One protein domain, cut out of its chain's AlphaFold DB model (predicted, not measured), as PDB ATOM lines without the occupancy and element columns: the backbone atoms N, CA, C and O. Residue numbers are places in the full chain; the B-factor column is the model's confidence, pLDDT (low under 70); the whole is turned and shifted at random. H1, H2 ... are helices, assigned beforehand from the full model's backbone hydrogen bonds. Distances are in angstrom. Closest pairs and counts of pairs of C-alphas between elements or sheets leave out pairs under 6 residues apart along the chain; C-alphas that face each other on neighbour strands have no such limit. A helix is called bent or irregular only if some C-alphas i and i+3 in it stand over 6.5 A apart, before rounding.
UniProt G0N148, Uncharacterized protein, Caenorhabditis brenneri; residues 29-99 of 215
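What this domain is: This is residues 29 to 99 of the 215 residues of an uncharacterized protein of Caenorhabditis brenneri (UniProt G0N148). Two long helices, H2 and H3, make a helical hairpin opened into a V, closed by the tight link between them; a loose tail, residues 82 to 99, leaves the end of H3, turns near the beginning of H2 and runs back past H3. The single short turn H1 stands off near the beginning of H2, and residues 33 to 38 stick out there. The printed part has 71 residues with three named helices, H1, H2 and H3 in chain order, and no named strand; its class is all helix. It is loose, with a radius of gyration of the C-alphas of 13.8 A, and flat in outline, spanning 44 by 28 by 14 A.

How they stand to each other: The longest helix by residues is H2, residues 41 to 59. It touches H3, residues 64 to 81, and the closest C-alphas of the two are those of Cys 56 and Cys 67, 5.9 A apart. H2 touches H3 with residues 49 to 57 alone, and H3 touches H2 with residues 64 to 71 alone. Their lines stand at a steep tilt of 38 degrees and they run opposite ways; their centres are 11.0 A apart. H2 and H3 form a helical hairpin. H1, residues 31 to 34, touches no helix. It is apart from H3, and only just apart from H2, with the closest C-alphas 8.5 A apart. In H2 and H3 every O i to N i+4 pair is within hydrogen-bond range; H1 is too short for such a pair, and its one O i to N i+3 pair is within range.

Where its parts are: H2 runs 26.5 A from C-alpha 41 at (2.200, 34.171, -44.750) to C-alpha 59 at (27.250, 36.291, -36.413). H3 measures 26.0 A and ends with C-alpha 81 at (11.123, 29.949, -57.477). H1 measures 6.0 A and begins with C-alpha 31 at (5.566, 26.709, -39.239). No helix is bent.

The domain as a whole: The two C-alphas farthest apart are those of Lys 36 and Thr 99, 46.3 A. The printed part, residues 29 to 99, has no cut. The link from H2 to H3 is tight, with 4 residues; the link from H1 to H2 is short, with 6. Residues 33 to 38 and 58 to 63 stand free. Residues 82 to 99 hold no named element, and their C-alphas lie 10 to 23 A from the mean of the C-alphas. The mean pLDDT of the printed part is 85.4; residues 31 to 38, 91 to 92 and 98 to 99 are under 70 in this predicted model.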
ATOM      1  N   TYR A  29       6.690  27.614 -44.753       83.25
ATOM      2  CA  TYR A  29       5.914  26.393 -45.012       83.25
ATOM      3  C   TYR A  29       5.842  25.430 -43.824       83.25
ATOM      4  O   TYR A  29       4.821  24.767 -43.640       83.25
ATOM      5  N   LEU A  30       6.901  25.304 -43.016       80.88
ATOM      6  CA  LEU A  30       6.929  24.303 -41.939       80.88
ATOM      7  C   LEU A  30       6.229  24.790 -40.665       80.88
ATOM      8  O   LEU A  30       5.622  23.976 -39.969       80.88
ATOM      9  N   SER A  31       6.226  26.101 -40.408       69.88
ATOM     10  CA  SER A  31       5.566  26.709 -39.239       69.88
ATOM     11  C   SER A  31       4.035  26.603 -39.281       69.88
ATOM     12  O   SER A  31       3.361  26.750 -38.266       69.88
ATOM     13  N   GLN A  32       3.465  26.271 -40.443       65.88
ATOM     14  CA  GLN A  32       2.021  26.146 -40.636       65.88
ATOM     15  C   GLN A  32       1.392  25.029 -39.782       65.88
ATOM     16  O   GLN A  32       0.221  25.107 -39.416       65.88
ATOM     17  N   LYS A  33       2.157  23.983 -39.437       60.88
ATOM     18  CA  LYS A  33       1.633  22.843 -38.665       60.88
ATOM     19  C   LYS A  33       1.284  23.187 -37.219       60.88
ATOM     20  O   LYS A  33       0.518  22.448 -36.604       60.88
ATOM     21  N   GLU A  34       1.815  24.279 -36.681       62.47
ATOM     22  CA  GLU A  34       1.629  24.626 -35.271       62.47
ATOM     23  C   GLU A  34       0.412  25.531 -35.029       62.47
ATOM     24  O   GLU A  34      -0.038  25.668 -33.891       62.47
ATOM     25  N   ILE A  35      -0.190  26.108 -36.078       56.66
ATOM     26  CA  ILE A  35      -1.121  27.230 -35.915       56.66
ATOM     27  C   ILE A  35      -2.443  26.941 -36.628       56.66
ATOM     28  O   ILE A  35      -2.562  27.009 -37.844       56.66
ATOM     29  N   LYS A  36      -3.485  26.644 -35.837       62.00
ATOM     30  CA  LYS A  36      -4.869  26.386 -36.293       62.00
ATOM     31  C   LYS A  36      -5.624  27.645 -36.766       62.00
ATOM     32  O   LYS A  36      -6.851  27.620 -36.839       62.00
ATOM     33  N   LYS A  37      -4.932  28.760 -37.004       59.56
ATOM     34  CA  LYS A  37      -5.519  30.032 -37.445       59.56
ATOM     35  C   LYS A  37      -5.012  30.376 -38.836       59.56
ATOM     36  O   LYS A  37      -3.928  29.950 -39.218       59.56
ATOM     37  N   GLU A  38      -5.839  31.116 -39.561       62.75
ATOM     38  CA  GLU A  38      -5.595  31.568 -40.927       62.75
ATOM     39  C   GLU A  38      -4.156  32.107 -41.074       62.75
ATOM     40  O   GLU A  38      -3.756  32.984 -40.302       62.75
ATOM     41  N   PRO A  39      -3.333  31.516 -41.958       70.88
ATOM     42  CA  PRO A  39      -1.911  31.818 -42.018       70.88
ATOM     43  C   PRO A  39      -1.680  33.160 -42.714       70.88
ATOM     44  O   PRO A  39      -1.817  33.274 -43.932       70.88
ATOM     45  N   ASP A  40      -1.265  34.165 -41.947       87.00
ATOM     46  CA  ASP A  40      -0.664  35.377 -42.501       87.00
ATOM     47  C   ASP A  40       0.775  35.069 -42.946       87.00
ATOM     48  O   ASP A  40       1.745  35.238 -42.203       87.00
ATOM     49  N   TYR A  41       0.907  34.531 -44.161       86.56
ATOM     50  CA  TYR A  41       2.200  34.171 -44.750       86.56
ATOM     51  C   TYR A  41       3.164  35.353 -44.831       86.56
ATOM     52  O   TYR A  41       4.373  35.159 -44.714       86.56
ATOM     53  N   GLU A  42       2.643  36.560 -45.040       89.88
ATOM     54  CA  GLU A  42       3.452  37.762 -45.171       89.88
ATOM     55  C   GLU A  42       4.084  38.140 -43.830       89.88
ATOM     56  O   GLU A  42       5.284  38.420 -43.778       89.88
ATOM     57  N   ALA A  43       3.322  38.056 -42.735       89.38
ATOM     58  CA  ALA A  43       3.855  38.261 -41.393       89.38
ATOM     59  C   ALA A  43       4.987  37.271 -41.070       89.38
ATOM     60  O   ALA A  43       6.068  37.704 -40.668       89.38
ATOM     61  N   TYR A  44       4.800  35.966 -41.318       88.62
ATOM     62  CA  TYR A  44       5.855  34.964 -41.081       88.62
ATOM     63  C   TYR A  44       7.078  35.174 -41.961       88.62
ATOM     64  O   TYR A  44       8.213  35.017 -41.511       88.62
ATOM     65  N   PHE A  45       6.864  35.515 -43.229       92.31
ATOM     66  CA  PHE A  45       7.957  35.776 -44.150       92.31
ATOM     67  C   PHE A  45       8.786  36.984 -43.699       92.31
ATOM     68  O   PHE A  45      10.018  36.929 -43.698       92.31
ATOM     69  N   ASN A  46       8.125  38.061 -43.272       93.44
ATOM     70  CA  ASN A  46       8.789  39.261 -42.778       93.44
ATOM     71  C   ASN A  46       9.494  39.030 -41.436       93.44
ATOM     72  O   ASN A  46      10.635  39.463 -41.291       93.44
ATOM     73  N   ASP A  47       8.878  38.301 -40.505       93.19
ATOM     74  CA  ASP A  47       9.499  37.899 -39.238       93.19
ATOM     75  C   ASP A  47      10.767  37.073 -39.490       93.19
ATOM     76  O   ASP A  47      11.858  37.420 -39.034       93.19
ATOM     77  N   LYS A  48      10.684  36.073 -40.379       94.25
ATOM     78  CA  LYS A  48      11.847  35.261 -40.754       94.25
ATOM     79  C   LYS A  48      12.945  36.072 -41.442       94.25
ATOM     80  O   LYS A  48      14.127  35.801 -41.233       94.25
ATOM     81  N   LYS A  49      12.599  37.088 -42.239       95.19
ATOM     82  CA  LYS A  49      13.594  38.019 -42.796       95.19
ATOM     83  C   LYS A  49      14.306  38.810 -41.701       95.19
ATOM     84  O   LYS A  49      15.520  38.979 -41.799       95.19
ATOM     85  N   GLN A  50      13.583  39.278 -40.683       95.88
ATOM     86  CA  GLN A  50      14.181  39.994 -39.554       95.88
ATOM     87  C   GLN A  50      15.083  39.083 -38.719       95.88
ATOM     88  O   GLN A  50      16.193  39.492 -38.387       95.88
ATOM     89  N   ASP A  51      14.676  37.836 -38.479       95.00
ATOM     90  CA  ASP A  51      15.518  36.816 -37.844       95.00
ATOM     91  C   ASP A  51      16.846  36.632 -38.585       95.00
ATOM     92  O   ASP A  51      17.915  36.664 -37.980       95.00
ATOM     93  N   ILE A  52      16.791  36.449 -39.909       94.75
ATOM     94  CA  ILE A  52      17.991  36.235 -40.729       94.75
ATOM     95  C   ILE A  52      18.865  37.498 -40.744       94.75
ATOM     96  O   ILE A  52      20.091  37.395 -40.699       94.75
ATOM     97  N   LEU A  53      18.262  38.693 -40.765       95.62
ATOM     98  CA  LEU A  53      18.990  39.960 -40.632       95.62
ATOM     99  C   LEU A  53      19.686  40.076 -39.273       95.62
ATOM    100  O   LEU A  53      20.857  40.455 -39.222       95.62
ATOM    101  N   ALA A  54      19.001  39.737 -38.183       95.56
ATOM    102  CA  ALA A  54      19.565  39.738 -36.838       95.56
ATOM    103  C   ALA A  54      20.692  38.700 -36.697       95.56
ATOM    104  O   ALA A  54      21.739  38.997 -36.116       95.56
ATOM    105  N   ASP A  55      20.529  37.515 -37.288       94.12
ATOM    106  CA  ASP A  55      21.562  36.477 -37.324       94.12
ATOM    107  C   ASP A  55      22.784  36.947 -38.126       94.12
ATOM    108  O   ASP A  55      23.919  36.819 -37.669       94.12
ATOM    109  N   CYS A  56      22.567  37.598 -39.272       94.62
ATOM    110  CA  CYS A  56      23.640  38.195 -40.062       94.62
ATOM    111  C   CYS A  56      24.399  39.262 -39.265       94.62
ATOM    112  O   CYS A  56      25.626  39.217 -39.203       94.62
ATOM    113  N   ARG A  57      23.695  40.187 -38.604       94.19
ATOM    114  CA  ARG A  57      24.317  41.256 -37.801       94.19
ATOM    115  C   ARG A  57      25.101  40.717 -36.602       94.19
ATOM    116  O   ARG A  57      26.135  41.273 -36.256       94.19
ATOM    117  N   SER A  58      24.603  39.662 -35.960       93.94
ATOM    118  CA  SER A  58      25.219  39.108 -34.747       93.94
ATOM    119  C   SER A  58      26.369  38.144 -35.035       93.94
ATOM    120  O   SER A  58      27.332  38.102 -34.272       93.94
ATOM    121  N   LYS A  59      26.289  37.367 -36.123       88.56
ATOM    122  CA  LYS A  59      27.250  36.291 -36.413       88.56
ATOM    123  C   LYS A  59      28.211  36.601 -37.547       88.56
ATOM    124  O   LYS A  59      29.275  35.991 -37.616       88.56
ATOM    125  N   SER A  60      27.861  37.516 -38.447       85.94
ATOM    126  CA  SER A  60      28.741  37.901 -39.544       85.94
ATOM    127  C   SER A  60      29.467  39.205 -39.211       85.94
ATOM    128  O   SER A  60      28.889  40.141 -38.669       85.94
ATOM    129  N   LYS A  61      30.747  39.309 -39.578       89.69
ATOM    130  CA  LYS A  61      31.515  40.569 -39.501       89.69
ATOM    131  C   LYS A  61      31.169  41.521 -40.662       89.69
ATOM    132  O   LYS A  61      32.055  42.167 -41.215       89.69
ATOM    133  N   LYS A  62      29.921  41.506 -41.140       90.50
ATOM    134  CA  LYS A  62      29.476  42.221 -42.346       90.50
ATOM    135  C   LYS A  62      28.757  43.508 -41.962       90.50
ATOM    136  O   LYS A  62      28.238  43.630 -40.857       90.50
ATOM    137  N   SER A  63      28.750  44.475 -42.878       94.50
ATOM    138  CA  SER A  63      28.015  45.719 -42.658       94.50
ATOM    139  C   SER A  63      26.504  45.476 -42.694       94.50
ATOM    140  O   SER A  63      26.029  44.501 -43.281       94.50
ATOM    141  N   GLU A  64      25.730  46.393 -42.113       94.12
ATOM    142  CA  GLU A  64      24.267  46.341 -42.177       94.12
ATOM    143  C   GLU A  64      23.755  46.307 -43.625       94.12
ATOM    144  O   GLU A  64      22.879  45.507 -43.957       94.12
ATOM    145  N   ASN A  65      24.371  47.098 -44.505       94.38
ATOM    146  CA  ASN A  65      24.043  47.130 -45.929       94.38
ATOM    147  C   ASN A  65      24.341  45.795 -46.627       94.38
ATOM    148  O   ASN A  65      23.543  45.347 -47.449       94.38
ATOM    149  N   ASP A  66      25.448  45.128 -46.283       93.62
ATOM    150  CA  ASP A  66      25.755  43.796 -46.821       93.62
ATOM    151  C   ASP A  66      24.704  42.765 -46.370       93.62
ATOM    152  O   ASP A  66      24.226  41.976 -47.182       93.62
ATOM    153  N   CYS A  67      24.298  42.790 -45.096       94.94
ATOM    154  CA  CYS A  67      23.260  41.896 -44.580       94.94
ATOM    155  C   CYS A  67      21.910  42.110 -45.276       94.94
ATOM    156  O   CYS A  67      21.260  41.139 -45.673       94.94
ATOM    157  N   LEU A  68      21.515  43.371 -45.481       95.06
ATOM    158  CA  LEU A  68      20.323  43.721 -46.255       95.06
ATOM    159  C   LEU A  68      20.409  43.181 -47.686       95.06
ATOM    160  O   LEU A  68      19.444  42.587 -48.165       95.06
ATOM    161  N   ALA A  69      21.567  43.306 -48.340       94.00
ATOM    162  CA  ALA A  69      21.780  42.774 -49.683       94.00
ATOM    163  C   ALA A  69      21.677  41.238 -49.730       94.00
ATOM    164  O   ALA A  69      21.039  40.693 -50.631       94.00
ATOM    165  N   PHE A  70      22.238  40.516 -48.753       94.19
ATOM    166  CA  PHE A  70      22.133  39.052 -48.704       94.19
ATOM    167  C   PHE A  70      20.689  38.585 -48.532       94.19
ATOM    168  O   PHE A  70      20.237  37.687 -49.248       94.19
ATOM    169  N   VAL A  71      19.942  39.219 -47.627       94.75
ATOM    170  CA  VAL A  71      18.530  38.887 -47.405       94.75
ATOM    171  C   VAL A  71      17.673  39.275 -48.610       94.75
ATOM    172  O   VAL A  71      16.787  38.512 -48.992       94.75
ATOM    173  N   ALA A  72      17.974  40.394 -49.273       94.19
ATOM    174  CA  ALA A  72      17.329  40.773 -50.527       94.19
ATOM    175  C   ALA A  72      17.589  39.746 -51.644       94.19
ATOM    176  O   ALA A  72      16.651  39.363 -52.338       94.19
ATOM    177  N   ASN A  73      18.816  39.231 -51.768       93.81
ATOM    178  CA  ASN A  73      19.156  38.176 -52.728       93.81
ATOM    179  C   ASN A  73      18.412  36.865 -52.435       93.81
ATOM    180  O   ASN A  73      17.897  36.227 -53.354       93.81
ATOM    181  N   GLY A  74      18.312  36.477 -51.160       93.81
ATOM    182  CA  GLY A  74      17.510  35.324 -50.745       93.81
ATOM    183  C   GLY A  74      16.015  35.507 -51.030       93.81
ATOM    184  O   GLY A  74      15.373  34.583 -51.523       93.81
ATOM    185  N   HIS A  75      15.470  36.708 -50.807       94.00
ATOM    186  CA  HIS A  75      14.088  37.061 -51.152       94.00
ATOM    187  C   HIS A  75      13.846  37.029 -52.669       94.00
ATOM    188  O   HIS A  75      12.873  36.428 -53.119       94.00
ATOM    189  N   ALA A  76      14.745  37.606 -53.470       92.69
ATOM    190  CA  ALA A  76      14.673  37.538 -54.927       92.69
ATOM    191  C   ALA A  76      14.669  36.082 -55.414       92.69
ATOM    192  O   ALA A  76      13.890  35.713 -56.293       92.69
ATOM    193  N   MET A  77      15.508  35.234 -54.810       93.00
ATOM    194  CA  MET A  77      15.539  33.808 -55.110       93.00
ATOM    195  C   MET A  77      14.249  33.112 -54.670       93.00
ATOM    196  O   MET A  77      13.702  32.339 -55.444       93.00
ATOM    197  N   PHE A  78      13.699  33.438 -53.501       93.31
ATOM    198  CA  PHE A  78      12.390  32.941 -53.082       93.31
ATOM    199  C   PHE A  78      11.317  33.264 -54.122       93.31
ATOM    200  O   PHE A  78      10.761  32.342 -54.706       93.31
ATOM    201  N   CYS A  79      11.121  34.536 -54.460       92.81
ATOM    202  CA  CYS A  79      10.077  34.958 -55.396       92.81
ATOM    203  C   CYS A  79      10.292  34.509 -56.844       92.81
ATOM    204  O   CYS A  79       9.348  34.443 -57.627       92.81
ATOM    205  N   LYS A  80      11.529  34.184 -57.230       91.75
ATOM    206  CA  LYS A  80      11.808  33.585 -58.538       91.75
ATOM    207  C   LYS A  80      11.323  32.133 -58.617       91.75
ATOM    208  O   LYS A  80      10.916  31.692 -59.690       91.75
ATOM    209  N   TRP A  81      11.406  31.389 -57.515       91.94
ATOM    210  CA  TRP A  81      11.123  29.949 -57.477       91.94
ATOM    211  C   TRP A  81       9.746  29.621 -56.890       91.94
ATOM    212  O   TRP A  81       9.185  28.573 -57.208       91.94
ATOM    213  N   THR A  82       9.172  30.514 -56.088       89.62
ATOM    214  CA  THR A  82       7.815  30.410 -55.555       89.62
ATOM    215  C   THR A  82       6.905  31.413 -56.263       89.62
ATOM    216  O   THR A  82       7.261  32.569 -56.475       89.62
ATOM    217  N   LYS A  83       5.718  30.968 -56.684       86.62
ATOM    218  CA  LYS A  83       4.713  31.817 -57.343       86.62
ATOM    219  C   LYS A  83       3.469  31.921 -56.467       86.62
ATOM    220  O   LYS A  83       3.174  30.998 -55.716       86.62
ATOM    221  N   GLY A  84       2.723  33.015 -56.615       85.81
ATOM    222  CA  GLY A  84       1.410  33.189 -55.980       85.81
ATOM    223  C   GLY A  84       1.425  33.869 -54.609       85.81
ATOM    224  O   GLY A  84       0.373  33.987 -53.993       85.81
ATOM    225  N   PHE A  85       2.581  34.345 -54.145       88.19
ATOM    226  CA  PHE A  85       2.675  35.159 -52.934       88.19
ATOM    227  C   PHE A  85       2.514  36.647 -53.265       88.19
ATOM    228  O   PHE A  85       3.217  37.160 -54.132       88.19
ATOM    229  N   SER A  86       1.625  37.347 -52.554       88.81
ATOM    230  CA  SER A  86       1.370  38.789 -52.729       88.81
ATOM    231  C   SER A  86       2.614  39.648 -52.492       88.81
ATOM    232  O   SER A  86       2.831  40.632 -53.192       88.81
ATOM    233  N   PHE A  87       3.465  39.245 -51.546       87.56
ATOM    234  CA  PHE A  87       4.717  39.933 -51.220       87.56
ATOM    235  C   PHE A  87       5.821  39.728 -52.271       87.56
ATOM    236  O   PHE A  87       6.818  40.449 -52.273       87.56
ATOM    237  N   CYS A  88       5.637  38.783 -53.197       90.56
ATOM    238  CA  CYS A  88       6.514  38.568 -54.342       90.56
ATOM    239  C   CYS A  88       6.082  39.422 -55.535       90.56
ATOM    240  O   CYS A  88       5.763  38.892 -56.597       90.56
ATOM    241  N   GLY A  89       6.063  40.744 -55.337       83.44
ATOM    242  CA  GLY A  89       5.835  41.722 -56.400       83.44
ATOM    243  C   GLY A  89       6.957  41.708 -57.446       83.44
ATOM    244  O   GLY A  89       7.413  40.660 -57.898       83.44
ATOM    245  N   THR A  90       7.455  42.875 -57.852       77.00
ATOM    246  CA  THR A  90       8.629  42.918 -58.734       77.00
ATOM    247  C   THR A  90       9.853  42.409 -57.962       77.00
ATOM    248  O   THR A  90      10.228  43.033 -56.964       77.00
ATOM    249  N   PRO A  91      10.477  41.281 -58.360       65.06
ATOM    250  CA  PRO A  91      11.594  40.735 -57.609       65.06
ATOM    251  C   PRO A  91      12.757  41.734 -57.652       65.06
ATOM    252  O   PRO A  91      13.097  42.219 -58.736       65.06
ATOM    253  N   PRO A  92      13.378  42.058 -56.505       68.25
ATOM    254  CA  PRO A  92      14.558  42.904 -56.511       68.25
ATOM    255  C   PRO A  92      15.657  42.237 -57.343       68.25
ATOM    256  O   PRO A  92      15.828  41.015 -57.307       68.25
ATOM    257  N   ASN A  93      16.393  43.038 -58.112       78.44
ATOM    258  CA  ASN A  93      17.516  42.531 -58.891       78.44
ATOM    259  C   ASN A  93      18.556  41.912 -57.956       78.44
ATOM    260  O   ASN A  93      18.877  42.472 -56.907       78.44
ATOM    261  N   PHE A  94      19.087  40.758 -58.353       80.94
ATOM    262  CA  PHE A  94      20.127  40.087 -57.588       80.94
ATOM    263  C   PHE A  94      21.390  40.953 -57.576       80.94
ATOM    264  O   PHE A  94      21.951  41.267 -58.627       80.94
ATOM    265  N   VAL A  95      21.846  41.330 -56.385       82.38
ATOM    266  CA  VAL A  95      23.033  42.161 -56.202       82.38
ATOM    267  C   VAL A  95      24.260  41.259 -56.173       82.38
ATOM    268  O   VAL A  95      24.482  40.512 -55.216       82.38
ATOM    269  N   TYR A  96      25.076  41.352 -57.219       76.12
ATOM    270  CA  TYR A  96      26.422  40.791 -57.239       76.12
ATOM    271  C   TYR A  96      27.420  41.880 -56.863       76.12
ATOM    272  O   TYR A  96      27.441  42.949 -57.470       76.12
ATOM    273  N   ARG A  97      28.278  41.606 -55.879       74.50
ATOM    274  CA  ARG A  97      29.478  42.417 -55.671       74.50
ATOM    275  C   ARG A  97      30.551  41.903 -56.633       74.50
ATOM    276  O   ARG A  97      30.682  40.683 -56.740       74.50
ATOM    277  N   PRO A  98      31.303  42.777 -57.325       66.62
ATOM    278  CA  PRO A  98      32.391  42.332 -58.182       66.62
ATOM    279  C   PRO A  98      33.373  41.511 -57.351       66.62
ATOM    280  O   PRO A  98      33.979  42.006 -56.399       66.62
ATOM    281  N   THR A  99      33.479  40.228 -57.676       57.78
ATOM    282  CA  THR A  99      34.473  39.349 -57.082       57.78
ATOM    283  C   THR A  99      35.810  39.750 -57.676       57.78
ATOM    284  O   THR A  99      36.008  39.644 -58.885       57.78
TER     285      THR A  99